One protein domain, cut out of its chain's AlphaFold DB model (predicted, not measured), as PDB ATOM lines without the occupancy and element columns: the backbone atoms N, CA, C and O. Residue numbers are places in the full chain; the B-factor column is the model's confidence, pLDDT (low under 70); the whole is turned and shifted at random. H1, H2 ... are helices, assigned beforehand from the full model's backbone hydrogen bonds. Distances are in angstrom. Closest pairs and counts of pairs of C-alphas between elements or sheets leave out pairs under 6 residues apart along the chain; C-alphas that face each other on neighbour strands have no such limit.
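Overview. This is residues 30 to 94 and 103 to 128 of the 306 residues of an uncharacterized protein of Helicocarpus griseus UAMH5409 (UniProt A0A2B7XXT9). Two pairs of helices make a compact cluster: a helical hairpin of H1 and H2 packs on H3 at steep angles, and H4 lies side by side with H3. Two long ends with no named element, residues 30 to 44 and 116 to 128, lie on the outside. The printed part has 91 residues with four named helices in the order H1, H2, H3, H4 and no named strand; the class is all helix. The radius of gyration of the C-alphas is 13.0 A, and the outline spans 36 by 31 by 25 A.

Along the chain. After residues 30 to 44, H1 covers residues 45 to 53, 12.1 A long, beginning at C-alpha 45 (44.442, 41.535, 30.195). H2, the longest, covers residues 61 to 75, 20.9 A. H3 covers residues 79 to 89, 15.4 A. H4 covers residues 105 to 115, 15.2 A, ending at C-alpha 115 (47.587, 35.685, 56.955).

Arrangement. H3 is the hub. H3 and H4 touch at a shallow tilt of 24 degrees, the same way, with the closest C-alphas, of Gly 84 and Leu 107, 4.2 A apart. H2 touches H3 with residues 70 to 74 alone, at a steep tilt of 65 degrees; the closest C-alphas, of Leu 74 and Ala 81, are 5.6 A apart. H1 and H3 only just touch, with 3 pairs of C-alphas within 8 A, the closest being Val 52 and Leu 85 at 7.0 A. H1 and H2 form the hairpin, opposite ways at a shallow tilt of 32 degrees, only just short of steep; H2 touches H1 with residues 67 to 71 alone, the closest C-alphas being Val 52 and Gln 67 at 7.1 A. H2 and H4 are close but not clearly touching, and H1 and H4 are apart. In H1, H2 and H4 every O i to N i+4 pair is within hydrogen-bond range; in H3, 6 of 7 are.

Size, cuts and confidence. Residues 95 to 102 are not printed, and C-alphas 94 and 103 are 25.3 A apart across this cut. The link H2 to H3 is tight and H1 to H2 is short. The mean pLDDT of the printed part is 92.1; residue 30 is under 70.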
ATOM      1  N   PRO A  30      63.893  56.524  47.944       67.50
ATOM      2  CA  PRO A  30      63.601  56.956  46.594       67.50
ATOM      3  C   PRO A  30      62.259  56.356  46.154       67.50
ATOM      4  O   PRO A  30      61.990  55.187  46.443       67.50
ATOM      5  N   PRO A  31      61.417  57.127  45.439       75.06
ATOM      6  CA  PRO A  31      60.104  56.656  45.027       75.06
ATOM      7  C   PRO A  31      60.244  55.351  44.244       75.06
ATOM      8  O   PRO A  31      61.034  55.275  43.298       75.06
ATOM      9  N   GLU A  32      59.475  54.336  44.646       82.12
ATOM     10  CA  GLU A  32      59.516  53.019  44.019       82.12
ATOM     11  C   GLU A  32      59.238  53.152  42.511       82.12
ATOM     12  O   GLU A  32      58.234  53.730  42.083       82.12
ATOM     13  N   ILE A  33      60.159  52.649  41.685       86.69
ATOM     14  CA  ILE A  33      60.049  52.733  40.227       86.69
ATOM     15  C   ILE A  33      59.369  51.468  39.721       86.69
ATOM     16  O   ILE A  33      59.935  50.376  39.771       86.69
ATOM     17  N   PHE A  34      58.167  51.626  39.172       90.12
ATOM     18  CA  PHE A  34      57.446  50.519  38.562       90.12
ATOM     19  C   PHE A  34      58.103  50.038  37.258       90.12
ATOM     20  O   PHE A  34      58.542  50.861  36.444       90.12
ATOM     21  N   PRO A  35      58.151  48.712  37.022       93.25
ATOM     22  CA  PRO A  35      58.733  48.164  35.806       93.25
ATOM     23  C   PRO A  35      57.927  48.562  34.561       93.25
ATOM     24  O   PRO A  35      56.725  48.818  34.612       93.25
ATOM     25  N   SER A  36      58.605  48.621  33.412       92.81
ATOM     26  CA  SER A  36      57.941  48.881  32.131       92.81
ATOM     27  C   SER A  36      57.216  47.627  31.621       92.81
ATOM     28  O   SER A  36      57.758  46.530  31.762       92.81
ATOM     29  N   PRO A  37      56.038  47.763  30.981       95.50
ATOM     30  CA  PRO A  37      55.336  46.633  30.380       95.50
ATOM     31  C   PRO A  37      56.181  45.905  29.328       95.50
ATOM     32  O   PRO A  37      56.856  46.540  28.514       95.50
ATOM     33  N   ASN A  38      56.095  44.576  29.309       95.12
ATOM     34  CA  ASN A  38      56.725  43.734  28.304       95.12
ATOM     35  C   ASN A  38      55.783  43.575  27.099       95.12
ATOM     36  O   ASN A  38      54.726  42.958  27.208       95.12
ATOM     37  N   ALA A  39      56.171  44.132  25.949       94.19
ATOM     38  CA  ALA A  39      55.365  44.108  24.726       94.19
ATOM     39  C   ALA A  39      55.241  42.713  24.086       94.19
ATOM     40  O   ALA A  39      54.327  42.499  23.292       94.19
ATOM     41  N   ASP A  40      56.131  41.780  24.433       95.88
ATOM     42  CA  ASP A  40      56.137  40.415  23.897       95.88
ATOM     43  C   ASP A  40      55.255  39.456  24.718       95.88
ATOM     44  O   ASP A  40      55.075  38.296  24.340       95.88
ATOM     45  N   LEU A  41      54.713  39.911  25.855       95.38
ATOM     46  CA  LEU A  41      53.883  39.093  26.734       95.38
ATOM     47  C   LEU A  41      52.438  39.037  26.214       95.38
ATOM     48  O   LEU A  41      51.717  40.032  26.251       95.38
ATOM     49  N   ASP A  42      52.008  37.856  25.770       96.31
ATOM     50  CA  ASP A  42      50.647  37.606  25.282       96.31
ATOM     51  C   ASP A  42      49.778  36.956  26.370       96.31
ATOM     52  O   ASP A  42      50.058  35.845  26.829       96.31
ATOM     53  N   TYR A  43      48.742  37.667  26.819       95.31
ATOM     54  CA  TYR A  43      47.778  37.199  27.815       95.31
ATOM     55  C   TYR A  43      46.480  38.014  27.765       95.31
ATOM     56  O   TYR A  43      46.436  39.143  27.273       95.31
ATOM     57  N   ASP A  44      45.408  37.452  28.324       96.94
ATOM     58  CA  ASP A  44      44.120  38.135  28.444       96.94
ATOM     59  C   ASP A  44      44.157  39.164  29.587       96.94
ATOM     60  O   ASP A  44      44.032  38.828  30.767       96.94
ATOM     61  N   LEU A  45      44.350  40.436  29.234       95.25
ATOM     62  CA  LEU A  45      44.442  41.535  30.195       95.25
ATOM     63  C   LEU A  45      43.164  41.712  31.027       95.25
ATOM     64  O   LEU A  45      43.252  42.072  32.203       95.25
ATOM     65  N   ASP A  46      41.989  41.474  30.444       96.62
ATOM     66  CA  ASP A  46      40.717  41.654  31.142       96.62
ATOM     67  C   ASP A  46      40.516  40.551  32.184       96.62
ATOM     68  O   ASP A  46      40.112  40.837  33.315       96.62
ATOM     69  N   LEU A  47      40.878  39.310  31.836       96.75
ATOM     70  CA  LEU A  47      40.886  38.185  32.768       96.75
ATOM     71  C   LEU A  47      41.838  38.438  33.942       96.75
ATOM     72  O   LEU A  47      41.455  38.243  35.096       96.75
ATOM     73  N   ILE A  48      43.064  38.884  33.661       97.19
ATOM     74  CA  ILE A  48      44.067  39.143  34.701       97.19
ATOM     75  C   ILE A  48      43.665  40.310  35.593       97.19
ATOM     76  O   ILE A  48      43.771  40.200  36.812       97.19
ATOM     77  N   ARG A  49      43.136  41.395  35.021       96.25
ATOM     78  CA  ARG A  49      42.624  42.516  35.812       96.25
ATOM     79  C   ARG A  49      41.498  42.063  36.740       96.25
ATOM     80  O   ARG A  49      41.552  42.364  37.928       96.25
ATOM     81  N   GLY A  50      40.536  41.291  36.229       95.69
ATOM     82  CA  GLY A  50      39.452  40.744  37.047       95.69
ATOM     83  C   GLY A  50      39.959  39.823  38.161       95.69
ATOM     84  O   GLY A  50      39.475  39.895  39.283       95.69
ATOM     85  N   ALA A  51      40.971  38.996  37.886       96.12
ATOM     86  CA  ALA A  51      41.599  38.144  38.893       96.12
ATOM     87  C   ALA A  51      42.316  38.950  39.987       96.12
ATOM     88  O   ALA A  51      42.206  38.615  41.164       96.12
ATOM     89  N   VAL A  52      43.016  40.022  39.612       96.50
ATOM     90  CA  VAL A  52      43.677  40.924  40.561       96.50
ATOM     91  C   VAL A  52      42.655  41.660  41.418       96.50
ATOM     92  O   VAL A  52      42.821  41.711  42.629       96.50
ATOM     93  N   GLU A  53      41.569  42.165  40.833       93.88
ATOM     94  CA  GLU A  53      40.485  42.835  41.569       93.88
ATOM     95  C   GLU A  53      39.865  41.953  42.668       93.88
ATOM     96  O   GLU A  53      39.393  42.478  43.670       93.88
ATOM     97  N   LEU A  54      39.911  40.620  42.546       93.06
ATOM     98  CA  LEU A  54      39.433  39.710  43.599       93.06
ATOM     99  C   LEU A  54      40.320  39.692  44.854       93.06
ATOM    100  O   LEU A  54      39.867  39.226  45.898       93.06
ATOM    101  N   LEU A  55      41.567  40.159  44.765       94.19
ATOM    102  CA  LEU A  55      42.526  40.160  45.875       94.19
ATOM    103  C   LEU A  55      42.499  41.457  46.697       94.19
ATOM    104  O   LEU A  55      43.165  41.534  47.730       94.19
ATOM    105  N   PHE A  56      41.742  42.468  46.259       93.75
ATOM    106  CA  PHE A  56      41.731  43.796  46.871       93.75
ATOM    107  C   PHE A  56      40.304  44.318  47.034       93.75
ATOM    108  O   PHE A  56      39.474  44.208  46.135       93.75
ATOM    109  N   LEU A  57      40.022  44.937  48.182       86.06
ATOM    110  CA  LEU A  57      38.793  45.704  48.359       86.06
ATOM    111  C   LEU A  57      39.015  47.142  47.848       86.06
ATOM    112  O   LEU A  57      40.016  47.757  48.232       86.06
ATOM    113  N   PRO A  58      38.115  47.698  47.016       82.00
ATOM    114  CA  PRO A  58      38.261  49.057  46.504       82.00
ATOM    115  C   PRO A  58      38.092  50.111  47.608       82.00
ATOM    116  O   PRO A  58      37.313  49.918  48.542       82.00
ATOM    117  N   GLY A  59      38.750  51.264  47.444       79.81
ATOM    118  CA  GLY A  59      38.546  52.453  48.282       79.81
ATOM    119  C   GLY A  59      39.550  52.659  49.420       79.81
ATOM    120  O   GLY A  59      39.324  53.532  50.256       79.81
ATOM    121  N   ASP A  60      40.640  51.892  49.447       81.94
ATOM    122  CA  ASP A  60      41.781  52.089  50.349       81.94
ATOM    123  C   ASP A  60      43.040  52.388  49.521       81.94
ATOM    124  O   ASP A  60      43.408  51.606  48.645       81.94
ATOM    125  N   ALA A  61      43.706  53.509  49.809       84.00
ATOM    126  CA  ALA A  61      44.902  53.959  49.101       84.00
ATOM    127  C   ALA A  61      46.050  52.935  49.163       84.00
ATOM    128  O   ALA A  61      46.787  52.779  48.188       84.00
ATOM    129  N   VAL A  62      46.181  52.196  50.272       83.56
ATOM    130  CA  VAL A  62      47.197  51.139  50.402       83.56
ATOM    131  C   VAL A  62      46.870  49.975  49.466       83.56
ATOM    132  O   VAL A  62      47.747  49.464  48.772       83.56
ATOM    133  N   ASN A  63      45.597  49.584  49.381       87.31
ATOM    134  CA  ASN A  63      45.158  48.550  48.446       87.31
ATOM    135  C   ASN A  63      45.344  48.982  46.997       87.31
ATOM    136  O   ASN A  63      45.832  48.188  46.200       87.31
ATOM    137  N   GLU A  64      45.012  50.229  46.665       89.62
ATOM    138  CA  GLU A  64      45.218  50.778  45.325       89.62
ATOM    139  C   GLU A  64      46.700  50.756  44.933       89.62
ATOM    140  O   GLU A  64      47.031  50.367  43.810       89.62
ATOM    141  N   TYR A  65      47.604  51.086  45.865       90.44
ATOM    142  CA  TYR A  65      49.047  51.006  45.642       90.44
ATOM    143  C   TYR A  65      49.521  49.573  45.380       90.44
ATOM    144  O   TYR A  65      50.152  49.308  44.353       90.44
ATOM    145  N   VAL A  66      49.200  48.630  46.272       91.56
ATOM    146  CA  VAL A  66      49.635  47.227  46.139       91.56
ATOM    147  C   VAL A  66      49.024  46.583  44.891       91.56
ATOM    148  O   VAL A  66      49.704  45.841  44.179       91.56
ATOM    149  N   GLN A  67      47.774  46.916  44.564       93.88
ATOM    150  CA  GLN A  67      47.109  46.481  43.339       93.88
ATOM    151  C   GLN A  67      47.817  47.024  42.089       93.88
ATOM    152  O   GLN A  67      48.080  46.264  41.154       93.88
ATOM    153  N   ALA A  68      48.152  48.319  42.059       93.25
ATOM    154  CA  ALA A  68      48.875  48.933  40.947       93.25
ATOM    155  C   ALA A  68      50.281  48.335  40.779       93.25
ATOM    156  O   ALA A  68      50.686  48.030  39.654       93.25
ATOM    157  N   LYS A  69      50.987  48.100  41.892       94.00
ATOM    158  CA  LYS A  69      52.285  47.417  41.919       94.00
ATOM    159  C   LYS A  69      52.175  46.013  41.329       94.00
ATOM    160  O   LYS A  69      52.883  45.702  40.373       94.00
ATOM    161  N   LEU A  70      51.236  45.194  41.808       95.75
ATOM    162  CA  LEU A  70      50.999  43.852  41.270       95.75
ATOM    163  C   LEU A  70      50.711  43.890  39.762       95.75
ATOM    164  O   LEU A  70      51.342  43.159  38.999       95.75
ATOM    165  N   MET A  71      49.808  44.769  39.313       96.88
ATOM    166  CA  MET A  71      49.470  44.906  37.893       96.88
ATOM    167  C   MET A  71      50.670  45.296  37.030       96.88
ATOM    168  O   MET A  71      50.852  44.729  35.953       96.88
ATOM    169  N   SER A  72      51.495  46.232  37.496       96.31
ATOM    170  CA  SER A  72      52.703  46.648  36.782       96.31
ATOM    171  C   SER A  72      53.690  45.490  36.611       96.31
ATOM    172  O   SER A  72      54.188  45.233  35.514       96.31
ATOM    173  N   HIS A  73      53.913  44.710  37.672       95.88
ATOM    174  CA  HIS A  73      54.795  43.548  37.609       95.88
ATOM    175  C   HIS A  73      54.240  42.419  36.726       95.88
ATOM    176  O   HIS A  73      55.008  41.801  35.984       95.88
ATOM    177  N   LEU A  74      52.923  42.181  36.732       97.00
ATOM    178  CA  LEU A  74      52.281  41.239  35.805       97.00
ATOM    179  C   LEU A  74      52.499  41.667  34.348       97.00
ATOM    180  O   LEU A  74      52.917  40.852  33.524       97.00
ATOM    181  N   GLN A  75      52.300  42.956  34.049       96.62
ATOM    182  CA  GLN A  75      52.530  43.540  32.723       96.62
ATOM    183  C   GLN A  75      53.991  43.461  32.277       96.62
ATOM    184  O   GLN A  75      54.256  43.315  31.086       96.62
ATOM    185  N   ALA A  76      54.936  43.537  33.209       96.06
ATOM    186  CA  ALA A  76      56.360  43.377  32.939       96.06
ATOM    187  C   ALA A  76      56.795  41.907  32.753       96.06
ATOM    188  O   ALA A  76      57.954  41.649  32.434       96.06
ATOM    189  N   GLY A  77      55.895  40.934  32.947       95.00
ATOM    190  CA  GLY A  77      56.224  39.507  32.869       95.00
ATOM    191  C   GLY A  77      57.015  38.995  34.073       95.00
ATOM    192  O   GLY A  77      57.755  38.021  33.956       95.00
ATOM    193  N   ASN A  78      56.886  39.646  35.231       94.44
ATOM    194  CA  ASN A  78      57.575  39.236  36.447       94.44
ATOM    195  C   ASN A  78      56.992  37.916  36.989       94.44
ATOM    196  O   ASN A  78      55.814  37.847  37.342       94.44
ATOM    197  N   GLY A  79      57.824  36.875  37.079       92.69
ATOM    198  CA  GLY A  79      57.395  35.538  37.498       92.69
ATOM    199  C   GLY A  79      56.815  35.468  38.915       92.69
ATOM    200  O   GLY A  79      55.841  34.749  39.120       92.69
ATOM    201  N   ASP A  80      57.348  36.237  39.866       93.00
ATOM    202  CA  ASP A  80      56.853  36.286  41.250       93.00
ATOM    203  C   ASP A  80      55.416  36.830  41.307       93.00
ATOM    204  O   ASP A  80      54.545  36.229  41.931       93.00
ATOM    205  N   ALA A  81      55.118  37.887  40.545       95.31
ATOM    206  CA  ALA A  81      53.759  38.419  40.430       95.31
ATOM    207  C   ALA A  81      52.775  37.398  39.839       95.31
ATOM    208  O   ALA A  81      51.656  37.241  40.331       95.31
ATOM    209  N   TRP A  82      53.200  36.680  38.796       95.56
ATOM    210  CA  TRP A  82      52.388  35.642  38.163       95.56
ATOM    211  C   TRP A  82      52.128  34.459  39.097       95.56
ATOM    212  O   TRP A  82      50.986  34.015  39.211       95.56
ATOM    213  N   ILE A  83      53.152  33.974  39.802       94.25
ATOM    214  CA  ILE A  83      53.006  32.917  40.811       94.25
ATOM    215  C   ILE A  83      52.089  33.397  41.940       94.25
ATOM    216  O   ILE A  83      51.155  32.679  42.299       94.25
ATOM    217  N   GLY A  84      52.300  34.618  42.439       94.00
ATOM    218  CA  GLY A  84      51.463  35.273  43.441       94.00
ATOM    219  C   GLY A  84      49.988  35.253  43.062       94.00
ATOM    220  O   GLY A  84      49.166  34.740  43.815       94.00
ATOM    221  N   LEU A  85      49.645  35.712  41.859       96.44
ATOM    222  CA  LEU A  85      48.263  35.680  41.384       96.44
ATOM    223  C   LEU A  85      47.721  34.243  41.285       96.44
ATOM    224  O   LEU A  85      46.646  33.942  41.804       96.44
ATOM    225  N   LEU A  86      48.462  33.341  40.636       95.06
ATOM    226  CA  LEU A  86      48.007  31.973  40.373       95.06
ATOM    227  C   LEU A  86      47.739  31.187  41.656       95.06
ATOM    228  O   LEU A  86      46.718  30.504  41.743       95.06
ATOM    229  N   VAL A  87      48.619  31.303  42.652       94.75
ATOM    230  CA  VAL A  87      48.507  30.612  43.945       94.75
ATOM    231  C   VAL A  87      47.205  30.982  44.670       94.75
ATOM    232  O   VAL A  87      46.583  30.117  45.289       94.75
ATOM    233  N   PHE A  88      46.736  32.224  44.535       95.31
ATOM    234  CA  PHE A  88      45.464  32.665  45.117       95.31
ATOM    235  C   PHE A  88      44.231  32.220  44.323       95.31
ATOM    236  O   PHE A  88      43.160  32.027  44.901       95.31
ATOM    237  N   LEU A  89      44.366  31.996  43.015       94.38
ATOM    238  CA  LEU A  89      43.271  31.493  42.180       94.38
ATOM    239  C   LEU A  89      43.009  29.993  42.396       94.38
ATOM    240  O   LEU A  89      41.877  29.528  42.235       94.38
ATOM    241  N   VAL A  90      44.017  29.221  42.814       93.31
ATOM    242  CA  VAL A  90      43.891  27.778  43.091       93.31
ATOM    243  C   VAL A  90      43.459  27.488  44.538       93.31
ATOM    244  O   VAL A  90      44.170  26.876  45.335       93.31
ATOM    245  N   THR A  91      42.229  27.871  44.879       89.50
ATOM    246  CA  THR A  91      41.692  27.861  46.261       89.50
ATOM    247  C   THR A  91      41.619  26.492  46.954       89.50
ATOM    248  O   THR A  91      41.535  26.424  48.180       89.50
ATOM    249  N   ASN A  92      41.667  25.383  46.207       93.12
ATOM    250  CA  ASN A  92      41.592  24.025  46.765       93.12
ATOM    251  C   ASN A  92      42.958  23.363  47.013       93.12
ATOM    252  O   ASN A  92      43.023  22.151  47.237       93.12
ATOM    253  N   THR A  93      44.043  24.137  46.977       96.25
ATOM    254  CA  THR A  93      45.410  23.635  47.162       96.25
ATOM    255  C   THR A  93      45.630  23.109  48.580       96.25
ATOM    256  O   THR A  93      45.375  23.807  49.558       96.25
ATOM    257  N   GLN A  94      46.115  21.867  48.690       97.62
ATOM    258  CA  GLN A  94      46.444  21.224  49.973       97.62
ATOM    259  C   GLN A  94      47.941  21.183  50.263       97.62
ATOM    260  O   GLN A  94      48.336  21.184  51.430       97.62
ATOM    261  N   ASN A 103      64.389  38.222  45.420       72.94
ATOM    262  CA  ASN A 103      63.453  39.347  45.509       72.94
ATOM    263  C   ASN A 103      61.967  38.978  45.273       72.94
ATOM    264  O   ASN A 103      61.236  39.715  44.609       72.94
ATOM    265  N   SER A 104      61.516  37.842  45.820       80.56
ATOM    266  CA  SER A 104      60.118  37.367  45.755       80.56
ATOM    267  C   SER A 104      59.175  38.150  46.686       80.56
ATOM    268  O   SER A 104      58.608  37.616  47.645       80.56
ATOM    269  N   MET A 105      59.054  39.454  46.452       87.25
ATOM    270  CA  MET A 105      58.359  40.377  47.353       87.25
ATOM    271  C   MET A 105      56.837  40.348  47.191       87.25
ATOM    272  O   MET A 105      56.115  40.571  48.158       87.25
ATOM    273  N   ILE A 106      56.321  40.070  45.993       92.12
ATOM    274  CA  ILE A 106      54.892  40.188  45.683       92.12
ATOM    275  C   ILE A 106      54.115  39.001  46.229       92.12
ATOM    276  O   ILE A 106      53.090  39.203  46.881       92.12
ATOM    277  N   LEU A 107      54.589  37.770  46.002       93.00
ATOM    278  CA  LEU A 107      53.963  36.595  46.607       93.00
ATOM    279  C   LEU A 107      53.940  36.733  48.132       93.00
ATOM    280  O   LEU A 107      52.905  36.512  48.756       93.00
ATOM    281  N   THR A 108      55.064  37.145  48.713       92.06
ATOM    282  CA  THR A 108      55.215  37.338  50.159       92.06
ATOM    283  C   THR A 108      54.225  38.364  50.694       92.06
ATOM    284  O   THR A 108      53.506  38.069  51.645       92.06
ATOM    285  N   GLU A 109      54.110  39.520  50.044       93.12
ATOM    286  CA  GLU A 109      53.149  40.561  50.412       93.12
ATOM    287  C   GLU A 109      51.699  40.055  50.355       93.12
ATOM    288  O   GLU A 109      50.923  40.247  51.294       93.12
ATOM    289  N   LEU A 110      51.319  39.339  49.293       95.25
ATOM    290  CA  LEU A 110      49.967  38.789  49.169       95.25
ATOM    291  C   LEU A 110      49.668  37.747  50.256       95.25
ATOM    292  O   LEU A 110      48.592  37.773  50.861       95.25
ATOM    293  N   VAL A 111      50.607  36.837  50.533       95.25
ATOM    294  CA  VAL A 111      50.448  35.816  51.580       95.25
ATOM    295  C   VAL A 111      50.402  36.465  52.969       95.25
ATOM    296  O   VAL A 111      49.549  36.082  53.770       95.25
ATOM    297  N   ASN A 112      51.233  37.478  53.239       93.62
ATOM    298  CA  ASN A 112      51.189  38.282  54.466       93.62
ATOM    299  C   ASN A 112      49.807  38.903  54.669       93.62
ATOM    300  O   ASN A 112      49.200  38.731  55.725       93.62
ATOM    301  N   ARG A 113      49.267  39.574  53.645       93.75
ATOM    302  CA  ARG A 113      47.917  40.156  53.687       93.75
ATOM    303  C   ARG A 113      46.858  39.110  54.017       93.75
ATOM    304  O   ARG A 113      45.994  39.358  54.855       93.75
ATOM    305  N   ALA A 114      46.935  37.939  53.389       94.62
ATOM    306  CA  ALA A 114      46.012  36.844  53.654       94.62
ATOM    307  C   ALA A 114      46.118  36.309  55.085       94.62
ATOM    308  O   ALA A 114      45.098  36.062  55.725       94.62
ATOM    309  N   ALA A 115      47.337  36.155  55.598       93.44
ATOM    310  CA  ALA A 115      47.587  35.685  56.955       93.44
ATOM    311  C   ALA A 115      47.159  36.715  58.019       93.44
ATOM    312  O   ALA A 115      46.613  36.338  59.054       93.44
ATOM    313  N   LYS A 116      47.331  38.013  57.730       91.25
ATOM    314  CA  LYS A 116      46.859  39.146  58.544       91.25
ATOM    315  C   LYS A 116      45.353  39.415  58.400       91.25
ATOM    316  O   LYS A 116      44.845  40.328  59.043       91.25
ATOM    317  N   LEU A 117      44.637  38.632  57.584       92.19
ATOM    318  CA  LEU A 117      43.210  38.811  57.292       92.19
ATOM    319  C   LEU A 117      42.881  40.228  56.789       92.19
ATOM    320  O   LEU A 117      41.827  40.778  57.093       92.19
ATOM    321  N   VAL A 118      43.784  40.837  56.017       91.06
ATOM    322  CA  VAL A 118      43.526  42.132  55.374       91.06
ATOM    323  C   VAL A 118      42.408  41.943  54.342       91.06
ATOM    324  O   VAL A 118      42.463  40.968  53.586       91.06
ATOM    325  N   PRO A 119      41.408  42.839  54.253       89.69
ATOM    326  CA  PRO A 119      40.340  42.706  53.270       89.69
ATOM    327  C   PRO A 119      40.854  42.462  51.836       89.69
ATOM    328  O   PRO A 119      41.816  43.112  51.407       89.69
ATOM    329  N   PRO A 120      40.234  41.532  51.080       91.62
ATOM    330  CA  PRO A 120      38.984  40.823  51.392       91.62
ATOM    331  C   PRO A 120      39.160  39.514  52.193       91.62
ATOM    332  O   PRO A 120      38.201  38.751  52.334       91.62
ATOM    333  N   PHE A 121      40.364  39.206  52.685       93.38
ATOM    334  CA  PHE A 121      40.671  37.920  53.325       93.38
ATOM    335  C   PHE A 121      40.064  37.749  54.725       93.38
ATOM    336  O   PHE A 121      39.983  36.625  55.219       93.38
ATOM    337  N   ASP A 122      39.584  38.831  55.336       90.75
ATOM    338  CA  ASP A 122      38.765  38.821  56.551       90.75
ATOM    339  C   ASP A 122      37.439  38.070  56.352       90.75
ATOM    340  O   ASP A 122      37.009  37.299  57.212       90.75
ATOM    341  N   CYS A 123      36.805  38.270  55.197       90.38
ATOM    342  CA  CYS A 123      35.526  37.660  54.842       90.38
ATOM    343  C   CYS A 123      35.691  36.438  53.932       90.38
ATOM    344  O   CYS A 123      34.856  35.529  53.951       90.38
ATOM    345  N   LEU A 124      36.758  36.408  53.133       89.94
ATOM    346  CA  LEU A 124      37.071  35.353  52.174       89.94
ATOM    347  C   LEU A 124      38.484  34.809  52.431       89.94
ATOM    348  O   LEU A 124      39.406  35.114  51.672       89.94
ATOM    349  N   PRO A 125      38.684  33.994  53.486       90.81
ATOM    350  CA  PRO A 125      40.016  33.530  53.845       90.81
ATOM    351  C   PRO A 125      40.663  32.726  52.716       90.81
ATOM    352  O   PRO A 125      40.071  31.778  52.183       90.81
ATOM    353  N   ALA A 126      41.903  33.072  52.377       94.19
ATOM    354  CA  ALA A 126      42.713  32.283  51.460       94.19
ATOM    355  C   ALA A 126      43.281  31.035  52.161       94.19
ATOM    356  O   ALA A 126      43.300  30.932  53.388       94.19
ATOM    357  N   PHE A 127      43.732  30.058  51.368       95.00
ATOM    358  CA  PHE A 127      44.470  28.876  51.848       95.00
ATOM    359  C   PHE A 127      43.769  28.033  52.928       95.00
ATOM    360  O   PHE A 127      44.409  27.293  53.673       95.00
ATOM    361  N   THR A 128      42.435  28.051  52.981       95.31
ATOM    362  CA  THR A 128      41.653  27.305  53.990       95.31
ATOM    363  C   THR A 128      41.851  25.792  53.942       95.31
ATOM    364  O   THR A 128      41.571  25.111  54.927       95.31
TER     365      THR A 128